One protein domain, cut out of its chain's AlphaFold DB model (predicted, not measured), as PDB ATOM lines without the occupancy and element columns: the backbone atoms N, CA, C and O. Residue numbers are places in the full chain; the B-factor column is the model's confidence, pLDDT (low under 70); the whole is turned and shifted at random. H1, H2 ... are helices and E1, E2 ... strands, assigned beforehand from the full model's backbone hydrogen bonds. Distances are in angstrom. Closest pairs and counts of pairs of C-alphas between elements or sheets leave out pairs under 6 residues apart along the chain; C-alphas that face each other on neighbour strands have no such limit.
ATOM      1  N   GLU A 378     -21.050  40.085 -38.608       93.06
ATOM      2  CA  GLU A 378     -20.367  41.165 -37.884       93.06
ATOM      3  C   GLU A 378     -18.900  41.328 -38.296       93.06
ATOM      4  O   GLU A 378     -18.457  42.447 -38.556       93.06
ATOM      5  N   VAL A 379     -18.145  40.231 -38.415       93.69
ATOM      6  CA  VAL A 379     -16.746  40.268 -38.870       93.69
ATOM      7  C   VAL A 379     -16.653  40.762 -40.311       93.69
ATOM      8  O   VAL A 379     -15.781  41.577 -40.615       93.69
ATOM      9  N   PHE A 380     -17.558  40.325 -41.191       93.81
ATOM     10  CA  PHE A 380     -17.611  40.821 -42.564       93.81
ATOM     11  C   PHE A 380     -17.907  42.322 -42.609       93.81
ATOM     12  O   PHE A 380     -17.178  43.070 -43.251       93.81
ATOM     13  N   GLU A 381     -18.926  42.779 -41.878       90.75
ATOM     14  CA  GLU A 381     -19.351  44.183 -41.816       90.75
ATOM     15  C   GLU A 381     -18.260  45.092 -41.230       90.75
ATOM     16  O   GLU A 381     -18.109  46.231 -41.666       90.75
ATOM     17  N   ARG A 382     -17.429  44.583 -40.310       89.81
ATOM     18  CA  ARG A 382     -16.237  45.292 -39.804       89.81
ATOM     19  C   ARG A 382     -15.180  45.549 -40.880       89.81
ATOM     20  O   ARG A 382     -14.343  46.425 -40.682       89.81
ATOM     21  N   MET A 383     -15.197  44.797 -41.981       91.81
ATOM     22  CA  MET A 383     -14.290  44.974 -43.120       91.81
ATOM     23  C   MET A 383     -14.881  45.828 -44.248       91.81
ATOM     24  O   MET A 383     -14.197  46.093 -45.241       91.81
ATOM     25  N   VAL A 384     -16.133  46.271 -44.113       89.12
ATOM     26  CA  VAL A 384     -16.824  47.065 -45.131       89.12
ATOM     27  C   VAL A 384     -16.341  48.507 -45.070       89.12
ATOM     28  O   VAL A 384     -16.852  49.343 -44.329       89.12
ATOM     29  N   GLU A 385     -15.356  48.800 -45.909       83.44
ATOM     30  CA  GLU A 385     -14.921  50.154 -46.228       83.44
ATOM     31  C   GLU A 385     -15.024  50.361 -47.736       83.44
ATOM     32  O   GLU A 385     -14.933  49.403 -48.505       83.44
ATOM     33  N   LYS A 386     -15.173  51.613 -48.182       81.31
ATOM     34  CA  LYS A 386     -15.306  51.944 -49.611       81.31
ATOM     35  C   LYS A 386     -14.224  51.276 -50.469       81.31
ATOM     36  O   LYS A 386     -14.523  50.772 -51.545       81.31
ATOM     37  N   ALA A 387     -12.981  51.266 -49.985       81.44
ATOM     38  CA  ALA A 387     -11.835  50.690 -50.688       81.44
ATOM     39  C   ALA A 387     -11.898  49.158 -50.830       81.44
ATOM     40  O   ALA A 387     -11.205  48.603 -51.678       81.44
ATOM     41  N   ASN A 388     -12.723  48.493 -50.021       88.00
ATOM     42  CA  ASN A 388     -12.795  47.039 -49.945       88.00
ATOM     43  C   ASN A 388     -14.016  46.482 -50.675       88.00
ATOM     44  O   ASN A 388     -14.069  45.283 -50.891       88.00
ATOM     45  N   VAL A 389     -15.014  47.298 -51.024       84.88
ATOM     46  CA  VAL A 389     -16.288  46.811 -51.575       84.88
ATOM     47  C   VAL A 389     -16.193  46.539 -53.078       84.88
ATOM     48  O   VAL A 389     -15.806  47.400 -53.865       84.88
ATOM     49  N   ILE A 390     -16.652  45.354 -53.485       80.81
ATOM     50  CA  ILE A 390     -16.889  44.964 -54.876       80.81
ATOM     51  C   ILE A 390     -18.387  44.692 -55.047       80.81
ATOM     52  O   ILE A 390     -18.927  43.741 -54.486       80.81
ATOM     53  N   ASN A 391     -19.072  45.509 -55.846       81.12
ATOM     54  CA  ASN A 391     -20.505  45.332 -56.106       81.12
ATOM     55  C   ASN A 391     -20.782  44.046 -56.901       81.12
ATOM     56  O   ASN A 391     -20.049  43.727 -57.845       81.12
ATOM     57  N   TYR A 392     -21.880  43.354 -56.576       78.06
ATOM     58  CA  TYR A 392     -22.373  42.242 -57.395       78.06
ATOM     59  C   TYR A 392     -22.744  42.718 -58.803       78.06
ATOM     60  O   TYR A 392     -22.938  43.915 -59.049       78.06
ATOM     61  N   LYS A 393     -22.864  41.775 -59.745       74.81
ATOM     62  CA  LYS A 393     -23.232  42.056 -61.141       74.81
ATOM     63  C   LYS A 393     -24.512  42.891 -61.242       74.81
ATOM     64  O   LYS A 393     -24.525  43.851 -62.016       74.81
ATOM     65  N   SER A 394     -25.524  42.574 -60.439       71.38
ATOM     66  CA  SER A 394     -26.799  43.299 -60.366       71.38
ATOM     67  C   SER A 394     -26.682  44.746 -59.863       71.38
ATOM     68  O   SER A 394     -27.529  45.567 -60.208       71.38
ATOM     69  N   ASN A 395     -25.627  45.096 -59.112       75.81
ATOM     70  CA  ASN A 395     -25.561  46.350 -58.350       75.81
ATOM     71  C   ASN A 395     -24.439  47.321 -58.767       75.81
ATOM     72  O   ASN A 395     -24.126  48.285 -58.067       75.81
ATOM     73  N   LYS A 396     -23.823  47.106 -59.936       67.25
ATOM     74  CA  LYS A 396     -22.647  47.869 -60.403       67.25
ATOM     75  C   LYS A 396     -22.860  49.380 -60.605       67.25
ATOM     76  O   LYS A 396     -21.870  50.086 -60.763       67.25
ATOM     77  N   ARG A 397     -24.102  49.886 -60.645       63.69
ATOM     78  CA  ARG A 397     -24.422  51.299 -60.959       63.69
ATOM     79  C   ARG A 397     -25.154  52.057 -59.840       63.69
ATOM     80  O   ARG A 397     -25.591  53.177 -60.075       63.69
ATOM     81  N   THR A 398     -25.303  51.467 -58.656       61.53
ATOM     82  CA  THR A 398     -26.307  51.923 -57.673       61.53
ATOM     83  C   THR A 398     -25.755  52.845 -56.582       61.53
ATOM     84  O   THR A 398     -26.494  53.676 -56.059       61.53
ATOM     85  N   PHE A 399     -24.463  52.763 -56.246       65.06
ATOM     86  CA  PHE A 399     -23.889  53.521 -55.124       65.06
ATOM     87  C   PHE A 399     -22.873  54.568 -55.591       65.06
ATOM     88  O   PHE A 399     -21.856  54.225 -56.190       65.06
ATOM     89  N   GLY A 400     -23.166  55.841 -55.301       60.47
ATOM     90  CA  GLY A 400     -22.308  56.994 -55.583       60.47
ATOM     91  C   GLY A 400     -21.339  57.334 -54.444       60.47
ATOM     92  O   GLY A 400     -21.566  57.008 -53.275       60.47
ATOM     93  N   ASP A 401     -20.254  58.024 -54.797       58.88
ATOM     94  CA  ASP A 401     -19.142  58.375 -53.904       58.88
ATOM     95  C   ASP A 401     -19.539  59.293 -52.737       58.88
ATOM     96  O   ASP A 401     -18.902  59.264 -51.681       58.88
ATOM     97  N   GLU A 402     -20.597  60.092 -52.898       58.81
ATOM     98  CA  GLU A 402     -21.047  61.040 -51.874       58.81
ATOM     99  C   GLU A 402     -21.605  60.385 -50.602       58.81
ATOM    100  O   GLU A 402     -21.579  61.017 -49.542       58.81
ATOM    101  N   LYS A 403     -22.059  59.126 -50.672       63.75
ATOM    102  CA  LYS A 403     -22.707  58.425 -49.550       63.75
ATOM    103  C   LYS A 403     -21.729  57.831 -48.517       63.75
ATOM    104  O   LYS A 403     -22.165  57.424 -47.447       63.75
ATOM    105  N   TRP A 404     -20.420  57.817 -48.796       67.50
ATOM    106  CA  TRP A 404     -19.373  57.216 -47.941       67.50
ATOM    107  C   TRP A 404     -18.636  58.226 -47.029       67.50
ATOM    108  O   TRP A 404     -17.509  57.989 -46.587       67.50
ATOM    109  N   ARG A 405     -19.220  59.407 -46.784       58.88
ATOM    110  CA  ARG A 405     -18.563  60.500 -46.039       58.88
ATOM    111  C   ARG A 405     -18.563  60.275 -44.529       58.88
ATOM    112  O   ARG A 405     -19.501  59.712 -43.982       58.88
ATOM    113  N   TYR A 406     -17.526  60.793 -43.859       56.34
ATOM    114  CA  TYR A 406     -17.396  60.819 -42.395       56.34
ATOM    115  C   TYR A 406     -17.735  59.479 -41.742       56.34
ATOM    116  O   TYR A 406     -18.545  59.417 -40.818       56.34
ATOM    117  N   CYS A 407     -17.101  58.407 -42.230       57.38
ATOM    118  CA  CYS A 407     -17.284  57.037 -41.741       57.38
ATOM    119  C   CYS A 407     -18.725  56.510 -41.754       57.38
ATOM    120  O   CYS A 407     -19.018  55.519 -41.085       57.38
ATOM    121  N   ASN A 408     -19.604  57.139 -42.532       61.91
ATOM    122  CA  ASN A 408     -20.929  56.620 -42.780       61.91
ATOM    123  C   ASN A 408     -20.911  55.642 -43.961       61.91
ATOM    124  O   ASN A 408     -20.123  55.795 -44.899       61.91
ATOM    125  N   ARG A 409     -21.791  54.644 -43.905       72.00
ATOM    126  CA  ARG A 409     -22.066  53.725 -45.016       72.00
ATOM    127  C   ARG A 409     -23.387  54.124 -45.683       72.00
ATOM    128  O   ARG A 409     -24.249  54.658 -44.990       72.00
ATOM    129  N   PRO A 410     -23.582  53.861 -46.987       73.62
ATOM    130  CA  PRO A 410     -24.887  54.038 -47.614       73.62
ATOM    131  C   PRO A 410     -25.950  53.192 -46.895       73.62
ATOM    132  O   PRO A 410     -25.753  51.987 -46.731       73.62
ATOM    133  N   ASP A 411     -27.072  53.798 -46.496       69.81
ATOM    134  CA  ASP A 411     -28.166  53.097 -45.798       69.81
ATOM    135  C   ASP A 411     -28.798  51.982 -46.654       69.81
ATOM    136  O   ASP A 411     -29.345  51.014 -46.134       69.81
ATOM    137  N   ASP A 412     -28.686  52.102 -47.980       73.00
ATOM    138  CA  ASP A 412     -29.197  51.177 -48.990       73.00
ATOM    139  C   ASP A 412     -28.144  50.183 -49.521       73.00
ATOM    140  O   ASP A 412     -28.410  49.453 -50.483       73.00
ATOM    141  N   LEU A 413     -26.949  50.129 -48.911       78.88
ATOM    142  CA  LEU A 413     -25.875  49.234 -49.342       78.88
ATOM    143  C   LEU A 413     -26.317  47.765 -49.244       78.88
ATOM    144  O   LEU A 413     -26.581  47.232 -48.167       78.88
ATOM    145  N   SER A 414     -26.368  47.090 -50.390       80.38
ATOM    146  CA  SER A 414     -26.763  45.684 -50.502       80.38
ATOM    147  C   SER A 414     -26.052  45.017 -51.679       80.38
ATOM    148  O   SER A 414     -25.463  45.710 -52.506       80.38
ATOM    149  N   HIS A 415     -26.091  43.685 -51.767       83.31
ATOM    150  CA  HIS A 415     -25.589  42.918 -52.920       83.31
ATOM    151  C   HIS A 415     -24.138  43.272 -53.306       83.31
ATOM    152  O   HIS A 415     -23.860  43.811 -54.385       83.31
ATOM    153  N   PHE A 416     -23.203  43.002 -52.393       87.44
ATOM    154  CA  PHE A 416     -21.777  43.258 -52.588       87.44
ATOM    155  C   PHE A 416     -20.899  42.197 -51.908       87.44
ATOM    156  O   PHE A 416     -21.348  41.439 -51.050       87.44
ATOM    157  N   THR A 417     -19.634  42.133 -52.315       87.38
ATOM    158  CA  THR A 417     -18.573  41.334 -51.692       87.38
ATOM    159  C   THR A 417     -17.372  42.214 -51.346       87.38
ATOM    160  O   THR A 417     -17.401  43.424 -51.574       87.38
ATOM    161  N   LEU A 418     -16.323  41.617 -50.786       90.94
ATOM    162  CA  LEU A 418     -15.071  42.299 -50.488       90.94
ATOM    163  C   LEU A 418     -13.992  41.949 -51.521       90.94
ATOM    164  O   LEU A 418     -13.966  40.843 -52.060       90.94
ATOM    165  N   ASP A 419     -13.078  42.880 -51.773       91.06
ATOM    166  CA  ASP A 419     -11.794  42.597 -52.408       91.06
ATOM    167  C   ASP A 419     -10.949  41.720 -51.473       91.06
ATOM    168  O   ASP A 419     -11.054  41.780 -50.247       91.06
ATOM    169  N   TYR A 420     -10.081  40.894 -52.051       91.38
ATOM    170  CA  TYR A 420      -9.137  40.094 -51.279       91.38
ATOM    171  C   TYR A 420      -8.031  40.948 -50.638       91.38
ATOM    172  O   TYR A 420      -7.356  40.483 -49.720       91.38
ATOM    173  N   ARG A 421      -7.827  42.187 -51.103       92.62
ATOM    174  CA  ARG A 421      -6.964  43.203 -50.487       92.62
ATOM    175  C   ARG A 421      -7.821  44.188 -49.705       92.62
ATOM    176  O   ARG A 421      -8.339  45.148 -50.258       92.62
ATOM    177  N   VAL A 422      -7.912  43.956 -48.409       93.19
ATOM    178  CA  VAL A 422      -8.723  44.737 -47.484       93.19
ATOM    179  C   VAL A 422      -7.830  45.740 -46.752       93.19
ATOM    180  O   VAL A 422      -6.825  45.371 -46.137       93.19
ATOM    181  N   VAL A 423      -8.188  47.017 -46.817       90.88
ATOM    182  CA  VAL A 423      -7.597  48.102 -46.029       90.88
ATOM    183  C   VAL A 423      -8.581  48.471 -44.931       90.88
ATOM    184  O   VAL A 423      -9.756  48.678 -45.202       90.88
ATOM    185  N   LEU A 424      -8.112  48.497 -43.689       90.88
ATOM    186  CA  LEU A 424      -8.942  48.721 -42.514       90.88
ATOM    187  C   LEU A 424      -8.380  49.894 -41.732       90.88
ATOM    188  O   LEU A 424      -7.293  49.793 -41.165       90.88
ATOM    189  N   GLU A 425      -9.113  50.994 -41.670       83.06
ATOM    190  CA  GLU A 425      -8.659  52.228 -41.027       83.06
ATOM    191  C   GLU A 425      -8.901  52.229 -39.506       83.06
ATOM    192  O   GLU A 425      -8.381  53.077 -38.784       83.06
ATOM    193  N   ARG A 426      -9.727  51.304 -38.987       73.38
ATOM    194  CA  ARG A 426     -10.303  51.427 -37.626       73.38
ATOM    195  C   ARG A 426     -10.256  50.183 -36.765       73.38
ATOM    196  O   ARG A 426     -10.860  50.157 -35.697       73.38
ATOM    197  N   VAL A 427      -9.542  49.151 -37.185       82.56
ATOM    198  CA  VAL A 427      -9.434  47.909 -36.404       82.56
ATOM    199  C   VAL A 427      -8.330  47.955 -35.348       82.56
ATOM    200  O   VAL A 427      -8.231  47.032 -34.552       82.56
ATOM    201  N   GLY A 428      -7.562  49.047 -35.272       82.94
ATOM    202  CA  GLY A 428      -6.701  49.366 -34.131       82.94
ATOM    203  C   GLY A 428      -5.199  49.173 -34.350       82.94
ATOM    204  O   GLY A 428      -4.454  49.475 -33.427       82.94
ATOM    205  N   GLY A 429      -4.741  48.713 -35.518       90.56
ATOM    206  CA  GLY A 429      -3.321  48.660 -35.905       90.56
ATOM    207  C   GLY A 429      -2.331  48.271 -34.789       90.56
ATOM    208  O   GLY A 429      -2.534  47.297 -34.061       90.56
ATOM    209  N   LEU A 430      -1.242  49.035 -34.676       91.75
ATOM    210  CA  LEU A 430      -0.252  48.899 -33.602       91.75
ATOM    211  C   LEU A 430      -0.654  49.689 -32.351       91.75
ATOM    212  O   LEU A 430      -1.255  50.757 -32.450       91.75
ATOM    213  N   SER A 431      -0.265  49.187 -31.178       89.56
ATOM    214  CA  SER A 431      -0.454  49.877 -29.900       89.56
ATOM    215  C   SER A 431       0.419  51.133 -29.836       89.56
ATOM    216  O   SER A 431       1.639  51.064 -29.993       89.56
ATOM    217  N   ASN A 432      -0.212  52.281 -29.595       84.81
ATOM    218  CA  ASN A 432       0.434  53.586 -29.442       84.81
ATOM    219  C   ASN A 432       0.402  54.098 -27.989       84.81
ATOM    220  O   ASN A 432       0.627  55.282 -27.764       84.81
ATOM    221  N   SER A 433       0.112  53.223 -27.018       83.62
ATOM    222  CA  SER A 433       0.051  53.595 -25.600       83.62
ATOM    223  C   SER A 433       1.418  54.031 -25.072       83.62
ATOM    224  O   SER A 433       2.440  53.414 -25.390       83.62
ATOM    225  N   ASP A 434       1.439  55.049 -24.211       82.75
ATOM    226  CA  ASP A 434       2.641  55.501 -23.502       82.75
ATOM    227  C   ASP A 434       3.107  54.482 -22.447       82.75
ATOM    228  O   ASP A 434       4.297  54.417 -22.112       82.75
ATOM    229  N   PHE A 435       2.214  53.598 -21.999       82.94
ATOM    230  CA  PHE A 435       2.523  52.559 -21.026       82.94
ATOM    231  C   PHE A 435       3.144  51.322 -21.686       82.94
ATOM    232  O   PHE A 435       2.557  50.680 -22.558       82.94
ATOM    233  N   SER A 436       4.346  50.942 -21.239       80.62
ATOM    234  CA  SER A 436       5.095  49.817 -21.817       80.62
ATOM    235  C   SER A 436       4.351  48.485 -21.721       80.62
ATOM    236  O   SER A 436       4.386  47.719 -22.681       80.62
ATOM    237  N   TYR A 437       3.637  48.239 -20.617       82.88
ATOM    238  CA  TYR A 437       2.870  47.006 -20.422       82.88
ATOM    239  C   TYR A 437       1.726  46.862 -21.441       82.88
ATOM    240  O   TYR A 437       1.414  45.748 -21.847       82.88
ATOM    241  N   GLU A 438       1.127  47.962 -21.909       79.12
ATOM    242  CA  GLU A 438       0.062  47.930 -22.924       79.12
ATOM    243  C   GLU A 438       0.612  47.732 -24.336       79.12
ATOM    244  O   GLU A 438      -0.055  47.136 -25.182       79.12
ATOM    245  N   ARG A 439       1.839  48.199 -24.600       78.88
ATOM    246  CA  ARG A 439       2.521  47.958 -25.879       78.88
ATOM    247  C   ARG A 439       2.956  46.503 -26.033       78.88
ATOM    248  O   ARG A 439       2.873  45.960 -27.131       78.88
ATOM    249  N   THR A 440       3.397  45.862 -24.952       84.50
ATOM    250  CA  THR A 440       3.899  44.479 -24.997       84.50
ATOM    251  C   THR A 440       2.820  43.424 -24.773       84.50
ATOM    252  O   THR A 440       3.017  42.287 -25.186       84.50
ATOM    253  N   LYS A 441       1.656  43.777 -24.203       87.88
ATOM    254  CA  LYS A 441       0.555  42.835 -23.901       87.88
ATOM    255  C   LYS A 441       0.148  41.941 -25.080       87.88
ATOM    256  O   LYS A 441      -0.182  40.777 -24.876       87.88
ATOM    257  N   HIS A 442       0.146  42.492 -26.293       91.88
ATOM    258  CA  HIS A 442      -0.187  41.773 -27.529       91.88
ATOM    259  C   HIS A 442       0.935  41.899 -28.569       91.88
ATOM    260  O   HIS A 442       0.664  42.054 -29.761       91.88
ATOM    261  N   ASN A 443       2.191  41.886 -28.105       92.12
ATOM    262  CA  ASN A 443       3.404  41.927 -28.929       92.12
ATOM    263  C   ASN A 443       3.398  43.061 -29.972       92.12
ATOM    264  O   ASN A 443       3.682  42.849 -31.149       92.12
ATOM    265  N   GLY A 444       2.996  44.268 -29.561       90.50
ATOM    266  CA  GLY A 444       2.952  45.457 -30.416       90.50
ATOM    267  C   GLY A 444       1.594  45.768 -31.055       90.50
ATOM    268  O   GLY A 444       1.397  46.897 -31.505       90.50
ATOM    269  N   LEU A 445       0.625  44.845 -31.072       93.94
ATOM    270  CA  LEU A 445      -0.746  45.143 -31.516       93.94
ATOM    271  C   LEU A 445      -1.556  45.861 -30.432       93.94
ATOM    272  O   LEU A 445      -1.362  45.634 -29.238       93.94
ATOM    273  N   SER A 446      -2.535  46.670 -30.841       93.00
ATOM    274  CA  SER A 446      -3.610  47.049 -29.917       93.00
ATOM    275  C   SER A 446      -4.519  45.848 -29.630       93.00
ATOM    276  O   SER A 446      -4.643  44.937 -30.454       93.00
ATOM    277  N   SER A 447      -5.220  45.853 -28.490       92.25
ATOM    278  CA  SER A 447      -6.170  44.779 -28.155       92.25
ATOM    279  C   SER A 447      -7.243  44.595 -29.233       92.25
ATOM    280  O   SER A 447      -7.565  43.465 -29.589       92.25
ATOM    281  N   ARG A 448      -7.739  45.690 -29.831       91.62
ATOM    282  CA  ARG A 448      -8.747  45.629 -30.902       91.62
ATOM    283  C   ARG A 448      -8.225  44.906 -32.148       91.62
ATOM    284  O   ARG A 448      -8.942  44.078 -32.706       91.62
ATOM    285  N   ALA A 449      -6.984  45.181 -32.553       94.19
ATOM    286  CA  ALA A 449      -6.366  44.539 -33.713       94.19
ATOM    287  C   ALA A 449      -6.051  43.064 -33.439       94.19
ATOM    288  O   ALA A 449      -6.263  42.213 -34.301       94.19
ATOM    289  N   HIS A 450      -5.585  42.766 -32.225       95.12
ATOM    290  CA  HIS A 450      -5.302  41.410 -31.773       95.12
ATOM    291  C   HIS A 450      -6.548  40.514 -31.830       95.12
ATOM    292  O   HIS A 450      -6.522  39.479 -32.499       95.12
ATOM    293  N   PHE A 451      -7.646  40.932 -31.191       94.25
ATOM    294  CA  PHE A 451      -8.888  40.156 -31.188       94.25
ATOM    295  C   PHE A 451      -9.527  40.084 -32.574       94.25
ATOM    296  O   PHE A 451      -9.984  39.020 -32.967       94.25
ATOM    297  N   PHE A 452      -9.449  41.146 -33.382       95.19
ATOM    298  CA  PHE A 452      -9.940  41.103 -34.761       95.19
ATOM    299  C   PHE A 452      -9.256  40.026 -35.620       95.19
ATOM    300  O   PHE A 452      -9.922  39.315 -36.371       95.19
ATOM    301  N   LEU A 453      -7.932  39.884 -35.516       96.12
ATOM    302  CA  LEU A 453      -7.210  38.839 -36.245       96.12
ATOM    303  C   LEU A 453      -7.567  37.437 -35.734       96.12
ATOM    304  O   LEU A 453      -7.671  36.511 -36.537       96.12
ATOM    305  N   LEU A 454      -7.781  37.271 -34.423       95.12
ATOM    306  CA  LEU A 454      -8.288  36.015 -33.864       95.12
ATOM    307  C   LEU A 454      -9.695  35.695 -34.384       95.12
ATOM    308  O   LEU A 454      -9.930  34.566 -34.808       95.12
ATOM    309  N   ASP A 455     -10.588  36.684 -34.428       95.75
ATOM    310  CA  ASP A 455     -11.947  36.535 -34.954       95.75
ATOM    311  C   ASP A 455     -11.926  36.068 -36.414       95.75
ATOM    312  O   ASP A 455     -12.618  35.115 -36.766       95.75
ATOM    313  N   ILE A 456     -11.081  36.675 -37.255       95.88
ATOM    314  CA  ILE A 456     -10.883  36.255 -38.651       95.88
ATOM    315  C   ILE A 456     -10.463  34.785 -38.733       95.88
ATOM    316  O   ILE A 456     -11.017  34.039 -39.541       95.88
ATOM    317  N   LEU A 457      -9.488  34.359 -37.924       96.25
ATOM    318  CA  LEU A 457      -9.017  32.971 -37.918       96.25
ATOM    319  C   LEU A 457     -10.126  32.010 -37.467       96.25
ATOM    320  O   LEU A 457     -10.279  30.934 -38.046       96.25
ATOM    321  N   THR A 458     -10.941  32.405 -36.489       94.81
ATOM    322  CA  THR A 458     -12.112  31.628 -36.068       94.81
ATOM    323  C   THR A 458     -13.132  31.488 -37.200       94.81
ATOM    324  O   THR A 458     -13.567  30.372 -37.490       94.81
ATOM    325  N   ILE A 459     -13.475  32.580 -37.894       95.88
ATOM    326  CA  ILE A 459     -14.379  32.534 -39.055       95.88
ATOM    327  C   ILE A 459     -13.802  31.650 -40.164       95.88
ATOM    328  O   ILE A 459     -14.524  30.823 -40.716       95.88
ATOM    329  N   ALA A 460     -12.503  31.763 -40.449       95.06
ATOM    330  CA  ALA A 460     -11.820  30.920 -41.425       95.06
ATOM    331  C   ALA A 460     -11.966  29.429 -41.088       95.06
ATOM    332  O   ALA A 460     -12.385  28.647 -41.943       95.06
ATOM    333  N   GLY A 461     -11.729  29.057 -39.824       93.06
ATOM    334  CA  GLY A 461     -11.963  27.703 -39.322       93.06
ATOM    335  C   GLY A 461     -13.405  27.227 -39.512       93.06
ATOM    336  O   GLY A 461     -13.636  26.081 -39.903       93.06
ATOM    337  N   ASN A 462     -14.379  28.110 -39.290       93.06
ATOM    338  CA  ASN A 462     -15.800  27.786 -39.411       93.06
ATOM    339  C   ASN A 462     -16.289  27.622 -40.849       93.06
ATOM    340  O   ASN A 462     -17.255  26.895 -41.055       93.06
ATOM    341  N   ILE A 463     -15.635  28.249 -41.828       93.44
ATOM    342  CA  ILE A 463     -15.976  28.113 -43.255       93.44
ATOM    343  C   ILE A 463     -15.010  27.177 -44.006       93.44
ATOM    344  O   ILE A 463     -14.927  27.189 -45.237       93.44
ATOM    345  N   GLY A 464     -14.269  26.339 -43.272       90.81
ATOM    346  CA  GLY A 464     -13.518  25.208 -43.826       90.81
ATOM    347  C   GLY A 464     -12.044  25.464 -44.155       90.81
ATOM    348  O   GLY A 464     -11.463  24.688 -44.912       90.81
ATOM    349  N   PHE A 465     -11.426  26.513 -43.608       93.88
ATOM    350  CA  PHE A 465      -9.978  26.735 -43.689       93.88
ATOM    351  C   PHE A 465      -9.312  26.256 -42.400       93.88
ATOM    352  O   PHE A 465      -9.493  26.848 -41.339       93.88
ATOM    353  N   ASP A 466      -8.529  25.180 -42.480       92.81
ATOM    354  CA  ASP A 466      -7.898  24.599 -41.296       92.81
ATOM    355  C   ASP A 466      -6.698  25.428 -40.817       92.81
ATOM    356  O   ASP A 466      -5.562  25.265 -41.267       92.81
ATOM    357  N   VAL A 467      -6.977  26.331 -39.881       92.56
ATOM    358  CA  VAL A 467      -5.998  27.176 -39.185       92.56
ATOM    359  C   VAL A 467      -5.611  26.613 -37.809       92.56
ATOM    360  O   VAL A 467      -5.081  27.344 -36.963       92.56
ATOM    361  N   GLN A 468      -5.923  25.343 -37.517       88.69
ATOM    362  CA  GLN A 468      -5.552  24.717 -36.247       88.69
ATOM    363  C   GLN A 468      -4.056  24.390 -36.212       88.69
ATOM    364  O   GLN A 468      -3.476  23.908 -37.184       88.69
ATOM    365  N   GLY A 469      -3.410  24.684 -35.079       88.31
ATOM    366  CA  GLY A 469      -1.958  24.523 -34.927       88.31
ATOM    367  C   GLY A 469      -1.127  25.413 -35.862       88.31
ATOM    368  O   GLY A 469       0.045  25.120 -36.090       88.31
ATOM    369  N   LYS A 470      -1.740  26.457 -36.435       93.75
ATOM    370  CA  LYS A 470      -1.098  27.476 -37.275       93.75
ATOM    371  C   LYS A 470      -0.840  28.750 -36.490       93.75
ATOM    372  O   LYS A 470      -1.262  28.869 -35.340       93.75
ATOM    373  N   GLU A 471      -0.159  29.688 -37.139       96.00
ATOM    374  CA  GLU A 471       0.278  30.931 -36.528       96.00
ATOM    375  C   GLU A 471      -0.897  31.714 -35.929       96.00
ATOM    376  O   GLU A 471      -1.987  31.828 -36.504       96.00
ATOM    377  N   ARG A 472      -0.662  32.276 -34.749       94.94
ATOM    378  CA  ARG A 472      -1.548  33.192 -34.040       94.94
ATOM    379  C   ARG A 472      -0.942  34.591 -34.024       94.94
ATOM    380  O   ARG A 472       0.269  34.744 -34.149       94.94
ATOM    381  N   PRO A 473      -1.754  35.645 -33.827       94.56
ATOM    382  CA  PRO A 473      -1.229  37.003 -33.712       94.56
ATOM    383  C   PRO A 473      -0.155  37.141 -32.625       94.56
ATOM    384  O   PRO A 473       0.780  37.914 -32.803       94.56
ATOM    385  N   SER A 474      -0.265  36.364 -31.541       93.31
ATOM    386  CA  SER A 474       0.713  36.316 -30.446       93.31
ATOM    387  C   SER A 474       2.032  35.620 -30.793       93.31
ATOM    388  O   SER A 474       2.976  35.726 -30.023       93.31
ATOM    389  N   ASP A 475       2.132  34.922 -31.924       94.19
ATOM    390  CA  ASP A 475       3.377  34.246 -32.323       94.19
ATOM    391  C   ASP A 475       4.346  35.204 -33.035       94.19
ATOM    392  O   ASP A 475       5.477  34.846 -33.363       94.19
ATOM    393  N   PHE A 476       3.906  36.439 -33.291       94.81
ATOM    394  CA  PHE A 476       4.686  37.464 -33.965       94.81
ATOM    395  C   PHE A 476       4.989  38.638 -33.039       94.81
ATOM    396  O   PHE A 476       4.129  39.082 -32.283       94.81
ATOM    397  N   GLU A 477       6.179  39.210 -33.206       93.44
ATOM    398  CA  GLU A 477       6.475  40.589 -32.808       93.44
ATOM    399  C   GLU A 477       6.028  41.541 -33.919       93.44
ATOM    400  O   GLU A 477       6.459  41.405 -35.074       93.44
ATOM    401  N   TRP A 478       5.129  42.474 -33.607       94.56
ATOM    402  CA  TRP A 478       4.519  43.360 -34.593       94.56
ATOM    403  C   TRP A 478       5.262  44.681 -34.724       94.56
ATOM    404  O   TRP A 478       5.527  45.394 -33.762       94.56
ATOM    405  N   GLU A 479       5.535  45.037 -35.974       92.50
ATOM    406  CA  GLU A 479       6.274  46.234 -36.349       92.50
ATOM    407  C   GLU A 479       5.574  46.930 -37.515       92.50
ATOM    408  O   GLU A 479       4.949  46.289 -38.371       92.50
ATOM    409  N   SER A 480       5.718  48.253 -37.577       93.88
ATOM    410  CA  SER A 480       5.050  49.073 -38.590       93.88
ATOM    411  C   SER A 480       5.463  48.665 -40.002       93.88
ATOM    412  O   SER A 480       6.652  48.575 -40.317       93.88
ATOM    413  N   ASN A 481       4.467  48.415 -40.859       93.06
ATOM    414  CA  ASN A 481       4.636  48.029 -42.264       93.06
ATOM    415  C   ASN A 481       5.459  46.738 -42.493       93.06
ATOM    416  O   ASN A 481       5.898  46.463 -43.614       93.06
ATOM    417  N   LYS A 482       5.669  45.912 -41.459       96.12
ATOM    418  CA  LYS A 482       6.283  44.590 -41.615       96.12
ATOM    419  C   LYS A 482       5.209  43.551 -41.898       96.12
ATOM    420  O   LYS A 482       4.191  43.478 -41.218       96.12
ATOM    421  N   LYS A 483       5.443  42.747 -42.936       96.94
ATOM    422  CA  LYS A 483       4.521  41.696 -43.366       96.94
ATOM    423  C   LYS A 483       4.603  40.504 -42.416       96.94
ATOM    424  O   LYS A 483       5.688  39.954 -42.241       96.94
ATOM    425  N   LYS A 484       3.461  40.077 -41.887       97.69
ATOM    426  CA  LYS A 484       3.273  38.793 -41.198       97.69
ATOM    427  C   LYS A 484       2.373  37.903 -42.050       97.69
ATOM    428  O   LYS A 484       1.503  38.413 -42.755       97.69
ATOM    429  N   VAL A 485       2.633  36.601 -42.054       97.81
ATOM    430  CA  VAL A 485       1.953  35.646 -42.938       97.81
ATOM    431  C   VAL A 485       1.319  34.566 -42.080       97.81
ATOM    432  O   VAL A 485       1.998  33.967 -41.255       97.81
ATOM    433  N   PHE A 486       0.030  34.342 -42.291       97.88
ATOM    434  CA  PHE A 486      -0.741  33.279 -41.662       97.88
ATOM    435  C   PHE A 486      -0.976  32.170 -42.676       97.88
ATOM    436  O   PHE A 486      -1.214  32.463 -43.853       97.88
ATOM    437  N   HIS A 487      -0.963  30.918 -42.225       97.88
ATOM    438  CA  HIS A 487      -1.193  29.760 -43.081       97.88
ATOM    439  C   HIS A 487      -2.437  28.963 -42.677       97.88
ATOM    440  O   HIS A 487      -2.930  29.055 -41.555       97.88
ATOM    441  N   TYR A 488      -2.921  28.143 -43.609       96.50
ATOM    442  CA  TYR A 488      -3.913  27.099 -43.357       96.50
ATOM    443  C   TYR A 488      -3.469  25.784 -44.007       96.50
ATOM    444  O   TYR A 488      -2.743  25.789 -45.007       96.50
ATOM    445  N   ARG A 489      -3.883  24.646 -43.442       95.38
ATOM    446  CA  ARG A 489      -3.662  23.322 -44.036       95.38
ATOM    447  C   ARG A 489      -4.735  23.064 -45.090       95.38
ATOM    448  O   ARG A 489      -5.923  23.026 -44.788       95.38
ATOM    449  N   ASP A 490      -4.314  22.836 -46.325       91.81
ATOM    450  CA  ASP A 490      -5.198  22.356 -47.378       91.81
ATOM    451  C   ASP A 490      -5.202  20.826 -47.390       91.81
ATOM    452  O   ASP A 490      -4.237  20.191 -47.818       91.81
ATOM    453  N   HIS A 491      -6.297  20.228 -46.925       87.31
ATOM    454  CA  HIS A 491      -6.452  18.772 -46.843       87.31
ATOM    455  C   HIS A 491      -6.547  18.091 -48.209       87.31
ATOM    456  O   HIS A 491      -6.210  16.916 -48.314       87.31
ATOM    457  N   ALA A 492      -6.934  18.810 -49.269       84.19
ATOM    458  CA  ALA A 492      -6.976  18.240 -50.614       84.19
ATOM    459  C   ALA A 492      -5.567  18.020 -51.186       84.19
ATOM    460  O   ALA A 492      -5.319  17.034 -51.877       84.19
ATOM    461  N   SER A 493      -4.633  18.930 -50.891       85.81
ATOM    462  CA  SER A 493      -3.242  18.843 -51.360       85.81
ATOM    463  C   SER A 493      -2.253  18.331 -50.307       85.81
ATOM    464  O   SER A 493      -1.104  18.036 -50.641       85.81
ATOM    465  N   GLY A 494      -2.668  18.251 -49.040       88.56
ATOM    466  CA  GLY A 494      -1.830  17.897 -47.893       88.56
ATOM    467  C   GLY A 494      -0.806  18.969 -47.498       88.56
ATOM    468  O   GLY A 494       0.020  18.718 -46.618       88.56
ATOM    469  N   LYS A 495      -0.822  20.154 -48.123       92.19
ATOM    470  CA  LYS A 495       0.190  21.210 -47.949       92.19
ATOM    471  C   LYS A 495      -0.364  22.424 -47.214       92.19
ATOM    472  O   LYS A 495      -1.562  22.687 -47.231       92.19
ATOM    473  N   ASP A 496       0.538  23.182 -46.600       94.44
ATOM    474  CA  ASP A 496       0.203  24.484 -46.035       94.44
ATOM    475  C   ASP A 496       0.160  25.539 -47.148       94.44
ATOM    476  O   ASP A 496       1.051  25.602 -47.999       94.44
ATOM    477  N   LYS A 497      -0.892  26.358 -47.145       96.12
ATOM    478  CA  LYS A 497      -1.097  27.480 -48.066       96.12
ATOM    479  C   LYS A 497      -1.195  28.783 -47.283       96.12
ATOM    480  O   LYS A 497      -1.552  28.788 -46.108       96.12
ATOM    481  N   VAL A 498      -0.870  29.895 -47.941       97.25
ATOM    482  CA  VAL A 498      -1.000  31.230 -47.344       97.25
ATOM    483  C   VAL A 498      -2.481  31.555 -47.186       97.25
ATOM    484  O   VAL A 498      -3.210  31.577 -48.170       97.25
ATOM    485  N   PHE A 499      -2.903  31.814 -45.952       97.50
ATOM    486  CA  PHE A 499      -4.242  32.282 -45.612       97.50
ATOM    487  C   PHE A 499      -4.347  33.806 -45.743       97.50
ATOM    488  O   PHE A 499      -5.271  34.315 -46.375       97.50
ATOM    489  N   ALA A 500      -3.400  34.541 -45.153       97.44
ATOM    490  CA  ALA A 500      -3.404  35.999 -45.178       97.44
ATOM    491  C   ALA A 500      -1.997  36.590 -45.021       97.44
ATOM    492  O   ALA A 500      -1.175  36.091 -44.252       97.44
ATOM    493  N   GLU A 501      -1.744  37.702 -45.708       98.06
ATOM    494  CA  GLU A 501      -0.590  38.576 -45.494       98.06
ATOM    495  C   GLU A 501      -1.062  39.860 -44.796       98.06
ATOM    496  O   GLU A 501      -1.842  40.620 -45.369       98.06
ATOM    497  N   VAL A 502      -0.583  40.125 -43.579       97.75
ATOM    498  CA  VAL A 502      -1.036  41.244 -42.736       97.75
ATOM    499  C   VAL A 502       0.091  42.251 -42.519       97.75
ATOM    500  O   VAL A 502       1.242  41.874 -42.282       97.75
ATOM    501  N   ARG A 503      -0.237  43.544 -42.585       97.12
ATOM    502  CA  ARG A 503       0.629  44.663 -42.181       97.12
ATOM    503  C   ARG A 503      -0.154  45.618 -41.289       97.12
ATOM    504  O   ARG A 503      -1.260  46.009 -41.647       97.12
ATOM    505  N   CYS A 504       0.443  46.030 -40.177       95.25
ATOM    506  CA  CYS A 504      -0.161  46.970 -39.230       95.25
ATOM    507  C   CYS A 504       0.633  48.278 -39.175       95.25
ATOM    508  O   CYS A 504       1.828  48.305 -39.483       95.25
ATOM    509  N   PHE A 505      -0.038  49.355 -38.776       93.94
ATOM    510  CA  PHE A 505       0.516  50.706 -38.737       93.94
ATOM    511  C   PHE A 505       0.144  51.419 -37.427       93.94
ATOM    512  O   PHE A 505      -0.861  51.097 -36.791       93.94
ATOM    513  N   PHE A 506       0.947  52.410 -37.022       88.69
ATOM    514  CA  PHE A 506       0.727  53.191 -35.791       88.69
ATOM    515  C   PHE A 506      -0.480  54.130 -35.848       88.69
ATOM    516  O   PHE A 506      -0.993  54.530 -34.810       88.69
ATOM    517  N   ASN A 507      -0.956  54.473 -37.044       88.19
ATOM    518  CA  ASN A 507      -2.151  55.294 -37.220       88.19
ATOM    519  C   ASN A 507      -3.462  54.508 -37.011       88.19
ATOM    520  O   ASN A 507      -4.529  55.043 -37.283       88.19
ATOM    521  N   GLY A 508      -3.389  53.250 -36.557       86.75
ATOM    522  CA  GLY A 508      -4.549  52.381 -36.347       86.75
ATOM    523  C   GLY A 508      -4.949  51.553 -37.570       86.75
ATOM    524  O   GLY A 508      -5.825  50.690 -37.446       86.75
ATOM    525  N   ASN A 509      -4.277  51.748 -38.712       91.12
ATOM    526  CA  ASN A 509      -4.593  51.031 -39.941       91.12
ATOM    527  C   ASN A 509      -4.034  49.601 -39.941       91.12
ATOM    528  O   ASN A 509      -2.972  49.306 -39.378       91.12
ATOM    529  N   MET A 510      -4.725  48.724 -40.662       94.62
ATOM    530  CA  MET A 510      -4.316  47.356 -40.952       94.62
ATOM    531  C   MET A 510      -4.603  47.042 -42.417       94.62
ATOM    532  O   MET A 510      -5.694  47.296 -42.913       94.62
ATOM    533  N   HIS A 511      -3.617  46.505 -43.125       95.06
ATOM    534  CA  HIS A 511      -3.781  46.042 -44.499       95.06
ATOM    535  C   HIS A 511      -3.689  44.524 -44.497       95.06
ATOM    536  O   HIS A 511      -2.688  43.965 -44.040       95.06
ATOM    537  N   VAL A 512      -4.714  43.869 -45.029       96.44
ATOM    538  CA  VAL A 512      -4.797  42.417 -45.104       96.44
ATOM    539  C   VAL A 512      -4.982  42.003 -46.552       96.44
ATOM    540  O   VAL A 512      -5.892  42.457 -47.234       96.44
ATOM    541  N   LYS A 513      -4.110  41.126 -47.032       97.44
ATOM    542  CA  LYS A 513      -4.290  40.446 -48.310       97.44
ATOM    543  C   LYS A 513      -4.619  38.989 -48.032       97.44
ATOM    544  O   LYS A 513      -3.733  38.222 -47.662       97.44
ATOM    545  N   PHE A 514      -5.883  38.640 -48.192       97.44
ATOM    546  CA  PHE A 514      -6.404  37.300 -47.980       97.44
ATOM    547  C   PHE A 514      -6.147  36.380 -49.174       97.44
ATOM    548  O   PHE A 514      -5.949  36.827 -50.310       97.44
ATOM    549  N   ASP A 515      -6.213  35.082 -48.909       95.50
ATOM    550  CA  ASP A 515      -6.490  34.081 -49.923       95.50
ATOM    551  C   ASP A 515      -7.820  34.395 -50.636       95.50
ATOM    552  O   ASP A 515      -8.831  34.734 -50.014       95.50
ATOM    553  N   GLN A 516      -7.820  34.301 -51.968       93.12
ATOM    554  CA  GLN A 516      -8.989  34.666 -52.774       93.12
ATOM    555  C   GLN A 516     -10.157  33.706 -52.557       93.12
ATOM    556  O   GLN A 516     -11.306  34.149 -52.552       93.12
ATOM    557  N   SER A 517      -9.881  32.415 -52.344       92.44
ATOM    558  CA  SER A 517     -10.940  31.432 -52.108       92.44
ATOM    559  C   SER A 517     -11.631  31.672 -50.765       92.44
ATOM    560  O   SER A 517     -12.848  31.506 -50.667       92.44
ATOM    561  N   PHE A 518     -10.893  32.156 -49.758       94.75
ATOM    562  CA  PHE A 518     -11.466  32.566 -48.477       94.75
ATOM    563  C   PHE A 518     -12.446  33.731 -48.629       94.75
ATOM    564  O   PHE A 518     -13.591  33.613 -48.199       94.75
ATOM    565  N   ILE A 519     -12.040  34.833 -49.271       93.88
ATOM    566  CA  ILE A 519     -12.914  36.011 -49.414       93.88
ATOM    567  C   ILE A 519     -14.125  35.732 -50.304       93.88
ATOM    568  O   ILE A 519     -15.228  36.175 -49.981       93.88
ATOM    569  N   GLN A 520     -13.962  34.937 -51.365       92.88
ATOM    570  CA  GLN A 520     -15.090  34.476 -52.176       92.88
ATOM    571  C   GLN A 520     -16.096  33.694 -51.327       92.88
ATOM    572  O   GLN A 520     -17.283  34.019 -51.330       92.88
ATOM    573  N   ARG A 521     -15.628  32.711 -50.548       95.00
ATOM    574  CA  ARG A 521     -16.496  31.912 -49.678       95.00
ATOM    575  C   ARG A 521     -17.186  32.755 -48.613       95.00
ATOM    576  O   ARG A 521     -18.390  32.624 -48.418       95.00
ATOM    577  N   LEU A 522     -16.436  33.644 -47.970       95.00
ATOM    578  CA  LEU A 522     -16.957  34.556 -46.962       95.00
ATOM    579  C   LEU A 522     -18.056  35.463 -47.540       95.00
ATOM    580  O   LEU A 522     -19.102  35.632 -46.918       95.00
ATOM    581  N   GLY A 523     -17.851  36.005 -48.744       93.06
ATOM    582  CA  GLY A 523     -18.838  36.834 -49.432       93.06
ATOM    583  C   GLY A 523     -20.112  36.079 -49.822       93.06
ATOM    584  O   GLY A 523     -21.199  36.639 -49.703       93.06
ATOM    585  N   ILE A 524     -19.989  34.817 -50.247       94.25
ATOM    586  CA  ILE A 524     -21.141  33.955 -50.565       94.25
ATOM    587  C   ILE A 524     -21.970  33.694 -49.304       94.25
ATOM    588  O   ILE A 524     -23.191  33.843 -49.329       94.25
ATOM    589  N   GLU A 525     -21.318  33.341 -48.192       95.00
ATOM    590  CA  GLU A 525     -22.007  33.102 -46.919       95.00
ATOM    591  C   GLU A 525     -22.645  34.373 -46.354       95.00
ATOM    592  O   GLU A 525     -23.782  34.321 -45.887       95.00
ATOM    593  N   HIS A 526     -21.973  35.525 -46.448       95.12
ATOM    594  CA  HIS A 526     -22.561  36.809 -46.056       95.12
ATOM    595  C   HIS A 526     -23.813  37.126 -46.880       95.12
ATOM    596  O   HIS A 526     -24.873  37.375 -46.303       95.12
ATOM    597  N   GLY A 527     -23.735  37.023 -48.212       91.75
ATOM    598  CA  GLY A 527     -24.881  37.235 -49.097       91.75
ATOM    599  C   GLY A 527     -26.039  36.277 -48.801       91.75
ATOM    600  O   GLY A 527     -27.198  36.697 -48.766       91.75
ATOM    601  N   ARG A 528     -25.743  35.006 -48.502       94.44
ATOM    602  CA  ARG A 528     -26.737  34.010 -48.076       94.44
ATOM    603  C   ARG A 528     -27.413  34.400 -46.763       94.44
ATOM    604  O   ARG A 528     -28.639  34.377 -46.675       94.44
ATOM    605  N   LEU A 529     -26.632  34.759 -45.745       93.00
ATOM    606  CA  LEU A 529     -27.140  35.114 -44.416       93.00
ATOM    607  C   LEU A 529     -27.944  36.419 -44.420       93.00
ATOM    608  O   LEU A 529     -28.927  36.536 -43.691       93.00
ATOM    609  N   LYS A 530     -27.594  37.370 -45.292       90.69
ATOM    610  CA  LYS A 530     -28.386  38.583 -45.551       90.69
ATOM    611  C   LYS A 530     -29.633  38.336 -46.410       90.69
ATOM    612  O   LYS A 530     -30.447  39.243 -46.566       90.69
ATOM    613  N   GLY A 531     -29.794  37.132 -46.965       89.94
ATOM    614  CA  GLY A 531     -30.911  36.763 -47.837       89.94
ATOM    615  C   GLY A 531     -30.806  37.288 -49.274       89.94
ATOM    616  O   GLY A 531     -31.786  37.210 -50.013       89.94
ATOM    617  N   TRP A 532     -29.643  37.813 -49.667       89.44
ATOM    618  CA  TRP A 532     -29.354  38.323 -51.014       89.44
ATOM    619  C   TRP A 532     -29.067  37.207 -52.014       89.44
ATOM    620  O   TRP A 532     -29.356  37.355 -53.191       89.44
ATOM    621  N   ILE A 533     -28.509  36.090 -51.543       90.12
ATOM    622  CA  ILE A 533     -28.213  34.908 -52.353       90.12
ATOM    623  C   ILE A 533     -29.024  33.735 -51.805       90.12
ATOM    624  O   ILE A 533     -28.909  33.382 -50.631       90.12
ATOM    625  N   LYS A 534     -29.830  33.093 -52.651       92.31
ATOM    626  CA  LYS A 534     -30.715  31.984 -52.265       92.31
ATOM    627  C   LYS A 534     -30.211  30.624 -52.735       92.31
ATOM    628  O   LYS A 534     -30.701  29.604 -52.253       92.31
ATOM    629  N   SER A 535     -29.242  30.585 -53.650       93.44
ATOM    630  CA  SER A 535     -28.658  29.339 -54.153       93.44
ATOM    631  C   SER A 535     -27.203  29.493 -54.599       93.44
ATOM    632  O   SER A 535     -26.748  30.589 -54.920       93.44
ATOM    633  N   ALA A 536     -26.480  28.373 -54.696       92.81
ATOM    634  CA  ALA A 536     -25.129  28.348 -55.258       92.81
ATOM    635  C   ALA A 536     -25.084  28.806 -56.731       92.81
ATOM    636  O   ALA A 536     -24.124  29.449 -57.142       92.81
ATOM    637  N   ALA A 537     -26.120  28.516 -57.524       91.69
ATOM    638  CA  ALA A 537     -26.194  28.965 -58.917       91.69
ATOM    639  C   ALA A 537     -26.291  30.496 -59.013       91.69
ATOM    640  O   ALA A 537     -25.566  31.119 -59.783       91.69
ATOM    641  N   GLU A 538     -27.131  31.099 -58.169       90.88
ATOM    642  CA  GLU A 538     -27.257  32.554 -58.051       90.88
ATOM    643  C   GLU A 538     -25.947  33.192 -57.567       90.88
ATOM    644  O   GLU A 538     -25.518  34.202 -58.113       90.88
ATOM    645  N   ALA A 539     -25.251  32.559 -56.616       90.19
ATOM    646  CA  ALA A 539     -23.939  33.014 -56.160       90.19
ATOM    647  C   ALA A 539     -22.899  33.037 -57.295       90.19
ATOM    648  O   ALA A 539     -22.156  34.009 -57.435       90.19
ATOM    649  N   ALA A 540     -22.860  31.980 -58.117       91.00
ATOM    650  CA  ALA A 540     -21.960  31.890 -59.265       91.00
ATOM    651  C   ALA A 540     -22.206  33.027 -60.269       91.00
ATOM    652  O   ALA A 540     -21.255  33.637 -60.760       91.00
ATOM    653  N   GLU A 541     -23.474  33.350 -60.529       88.44
ATOM    654  CA  GLU A 541     -23.844  34.427 -61.444       88.44
ATOM    655  C   GLU A 541     -23.562  35.826 -60.873       88.44
ATOM    656  O   GLU A 541     -22.918  36.645 -61.539       88.44
ATOM    657  N   GLU A 542     -24.030  36.113 -59.657       87.19
ATOM    658  CA  GLU A 542     -23.954  37.450 -59.053       87.19
ATOM    659  C   GLU A 542     -22.518  37.856 -58.709       87.19
ATOM    660  O   GLU A 542     -22.135  39.018 -58.886       87.19
ATOM    661  N   MET A 543     -21.708  36.891 -58.259       85.81
ATOM    662  CA  MET A 543     -20.331  37.116 -57.810       85.81
ATOM    663  C   MET A 543     -19.283  36.757 -58.870       85.81
ATOM    664  O   MET A 543     -18.091  36.937 -58.625       85.81
ATOM    665  N   ALA A 544     -19.712  36.282 -60.046       85.75
ATOM    666  CA  ALA A 544     -18.843  35.874 -61.153       85.75
ATOM    667  C   ALA A 544     -17.758  34.853 -60.741       85.75
ATOM    668  O   ALA A 544     -16.599  34.951 -61.152       85.75
ATOM    669  N   VAL A 545     -18.141  33.872 -59.920       87.50
ATOM    670  CA  VAL A 545     -17.283  32.756 -59.482       87.50
ATOM    671  C   VAL A 545     -17.681  31.467 -60.204       87.50
ATOM    672  O   VAL A 545     -18.786  31.362 -60.734       87.50
ATOM    673  N   SER A 546     -16.797  30.463 -60.239       90.12
ATOM    674  CA  SER A 546     -17.137  29.192 -60.892       90.12
ATOM    675  C   SER A 546     -18.257  28.454 -60.134       90.12
ATOM    676  O   SER A 546     -18.339  28.572 -58.903       90.12
ATOM    677  N   PRO A 547     -19.100  27.660 -60.822       88.69
ATOM    678  CA  PRO A 547     -20.146  26.869 -60.172       88.69
ATOM    679  C   PRO A 547     -19.620  25.930 -59.077       88.69
ATOM    680  O   PRO A 547     -20.275  25.747 -58.054       88.69
ATOM    681  N   GLU A 548     -18.421  25.370 -59.246       88.00
ATOM    682  CA  GLU A 548     -17.783  24.484 -58.266       88.00
ATOM    683  C   GLU A 548     -17.380  25.247 -56.993       88.00
ATOM    684  O   GLU A 548     -17.607  24.778 -55.872       88.00
ATOM    685  N   VAL A 549     -16.816  26.450 -57.150       87.00
ATOM    686  CA  VAL A 549     -16.473  27.329 -56.023       87.00
ATOM    687  C   VAL A 549     -17.740  27.775 -55.301       87.00
ATOM    688  O   VAL A 549     -17.790  27.713 -54.073       87.00
ATOM    689  N   ALA A 550     -18.782  28.157 -56.042       89.56
ATOM    690  CA  ALA A 550     -20.060  28.544 -55.463       89.56
ATOM    691  C   ALA A 550     -20.716  27.393 -54.693       89.56
ATOM    692  O   ALA A 550     -21.129  27.571 -53.549       89.56
ATOM    693  N   SER A 551     -20.750  26.193 -55.278       90.44
ATOM    694  CA  SER A 551     -21.356  25.016 -54.652       90.44
ATOM    695  C   SER A 551     -20.613  24.560 -53.400       90.44
ATOM    696  O   SER A 551     -21.255  24.118 -52.455       90.44
ATOM    697  N   SER A 552     -19.280  24.646 -53.379       88.50
ATOM    698  CA  SER A 552     -18.477  24.279 -52.201       88.50
ATOM    699  C   SER A 552     -18.455  25.357 -51.112       88.50
ATOM    700  O   SER A 552     -18.013  25.093 -49.994       88.50
ATOM    701  N   SER A 553     -18.897  26.572 -51.434       90.69
ATOM    702  CA  SER A 553     -18.885  27.722 -50.527       90.69
ATOM    703  C   SER A 553     -20.258  28.055 -49.953       90.69
ATOM    704  O   SER A 553     -20.334  28.587 -48.850       90.69
ATOM    705  N   PHE A 554     -21.334  27.742 -50.670       90.44
ATOM    706  CA  PHE A 554     -22.698  27.948 -50.200       90.44
ATOM    707  C   PHE A 554     -23.055  26.942 -49.096       90.44
ATOM    708  O   PHE A 554     -22.857  25.741 -49.263       90.44
TER     709      PHE A 554
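This is residues 378 to 554 of the 574 residues of the protein "DUF4942 domain-containing protein" of Marortus luteolus (UniProt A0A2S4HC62). A twisted sheet of four strands, E3, E6, E5 and E4, has the long helix H4 along one face, and at one end of the flat body three helices, H5, H6 and H7, cluster at wide angles to each other. H5 packs with its residues 519 to 527 on the short strand pair E1 and E2, while H3 lies far out at the opposite end. The printed part has 177 residues with seven named helices and six named strands, in the order H1 E1 H2 E2 E3 H3 H4 E4 E5 E6 H5 H6 H7; both sheets are antiparallel and the class is mixed, helices and strands. The whole is compact, with a radius of gyration of the C-alphas of 17.1 A and spans of 52 by 47 by 22 A.

H1, residues 378 to 381, only just touches H4, residues 447 to 462, with 3 pairs of C-alphas within 8 A; the closest are those of Val 379 and Ile 456, 7.1 A apart. E1, residues 389 to 391, is the antiparallel neighbour of E2, residues 416 to 418, with N 390 and O 417 within hydrogen-bond range at 2.8 A. H2, residues 401 to 404, and H3, residues 436 to 440, touch no helix. E2 runs on into E3, residues 421 to 424, across a break of 2 residues, at 90 degrees. E4, residues 484 to 490, E5, residues 495 to 504, and E6, residues 510 to 514, form a meander, each strand the antiparallel neighbour of the one before, with hairpins E4 and E5, and E5 and E6. N 486 and O 500 are 2.9 A apart, N 501 and O 513 2.8 A. Edge strand E3 is antiparallel to E6, with N 422 and O 512 2.8 A apart. H4 is over E5, at a height over the sheet of 10.5 A, and runs along the strands, at 24 degrees to E5 on the local plane. H4 and H5, residues 516 to 529, on one face of this sheet make two layers, a sheet and helices. The closest C-alphas of E2 and H5 are those of Thr 417 and Gly 523, 5.0 A apart. H7, residues 547 to 553, touches H5, about perpendicular at 74 degrees, closest at the C-alphas of Arg 521 and Ser 553, 4.9 A. H6, residues 536 to 543, touches H7, about perpendicular at 79 degrees, closest at the C-alphas of Ala 536 and Ser 551, 5.1 A. Every O i to N i+4 pair is within hydrogen-bond range in H3, H4, H5, H6 and H7; H1 and H2 are too short for such a pair.

H1 begins at C-alpha 378 (-20.367, 41.165, -37.884). From first to last C-alpha H4 measures 22.5 A, E4 19.5 A, E5 27.2 A and H5 20.0 A. E5 begins at C-alpha 495 (0.190, 21.210, -47.949), and H7 ends at C-alpha 553 (-18.885, 27.722, -50.527).

The two C-alphas farthest apart, those of Phe 435 and Ala 537, are 53.1 A apart. The printed part has no cut; the links H2 to E2, E3 to H3 and H4 to E4 are long. Mean pLDDT of the printed part is 88.1, with residues 396 to 408 and residue 411 under 70.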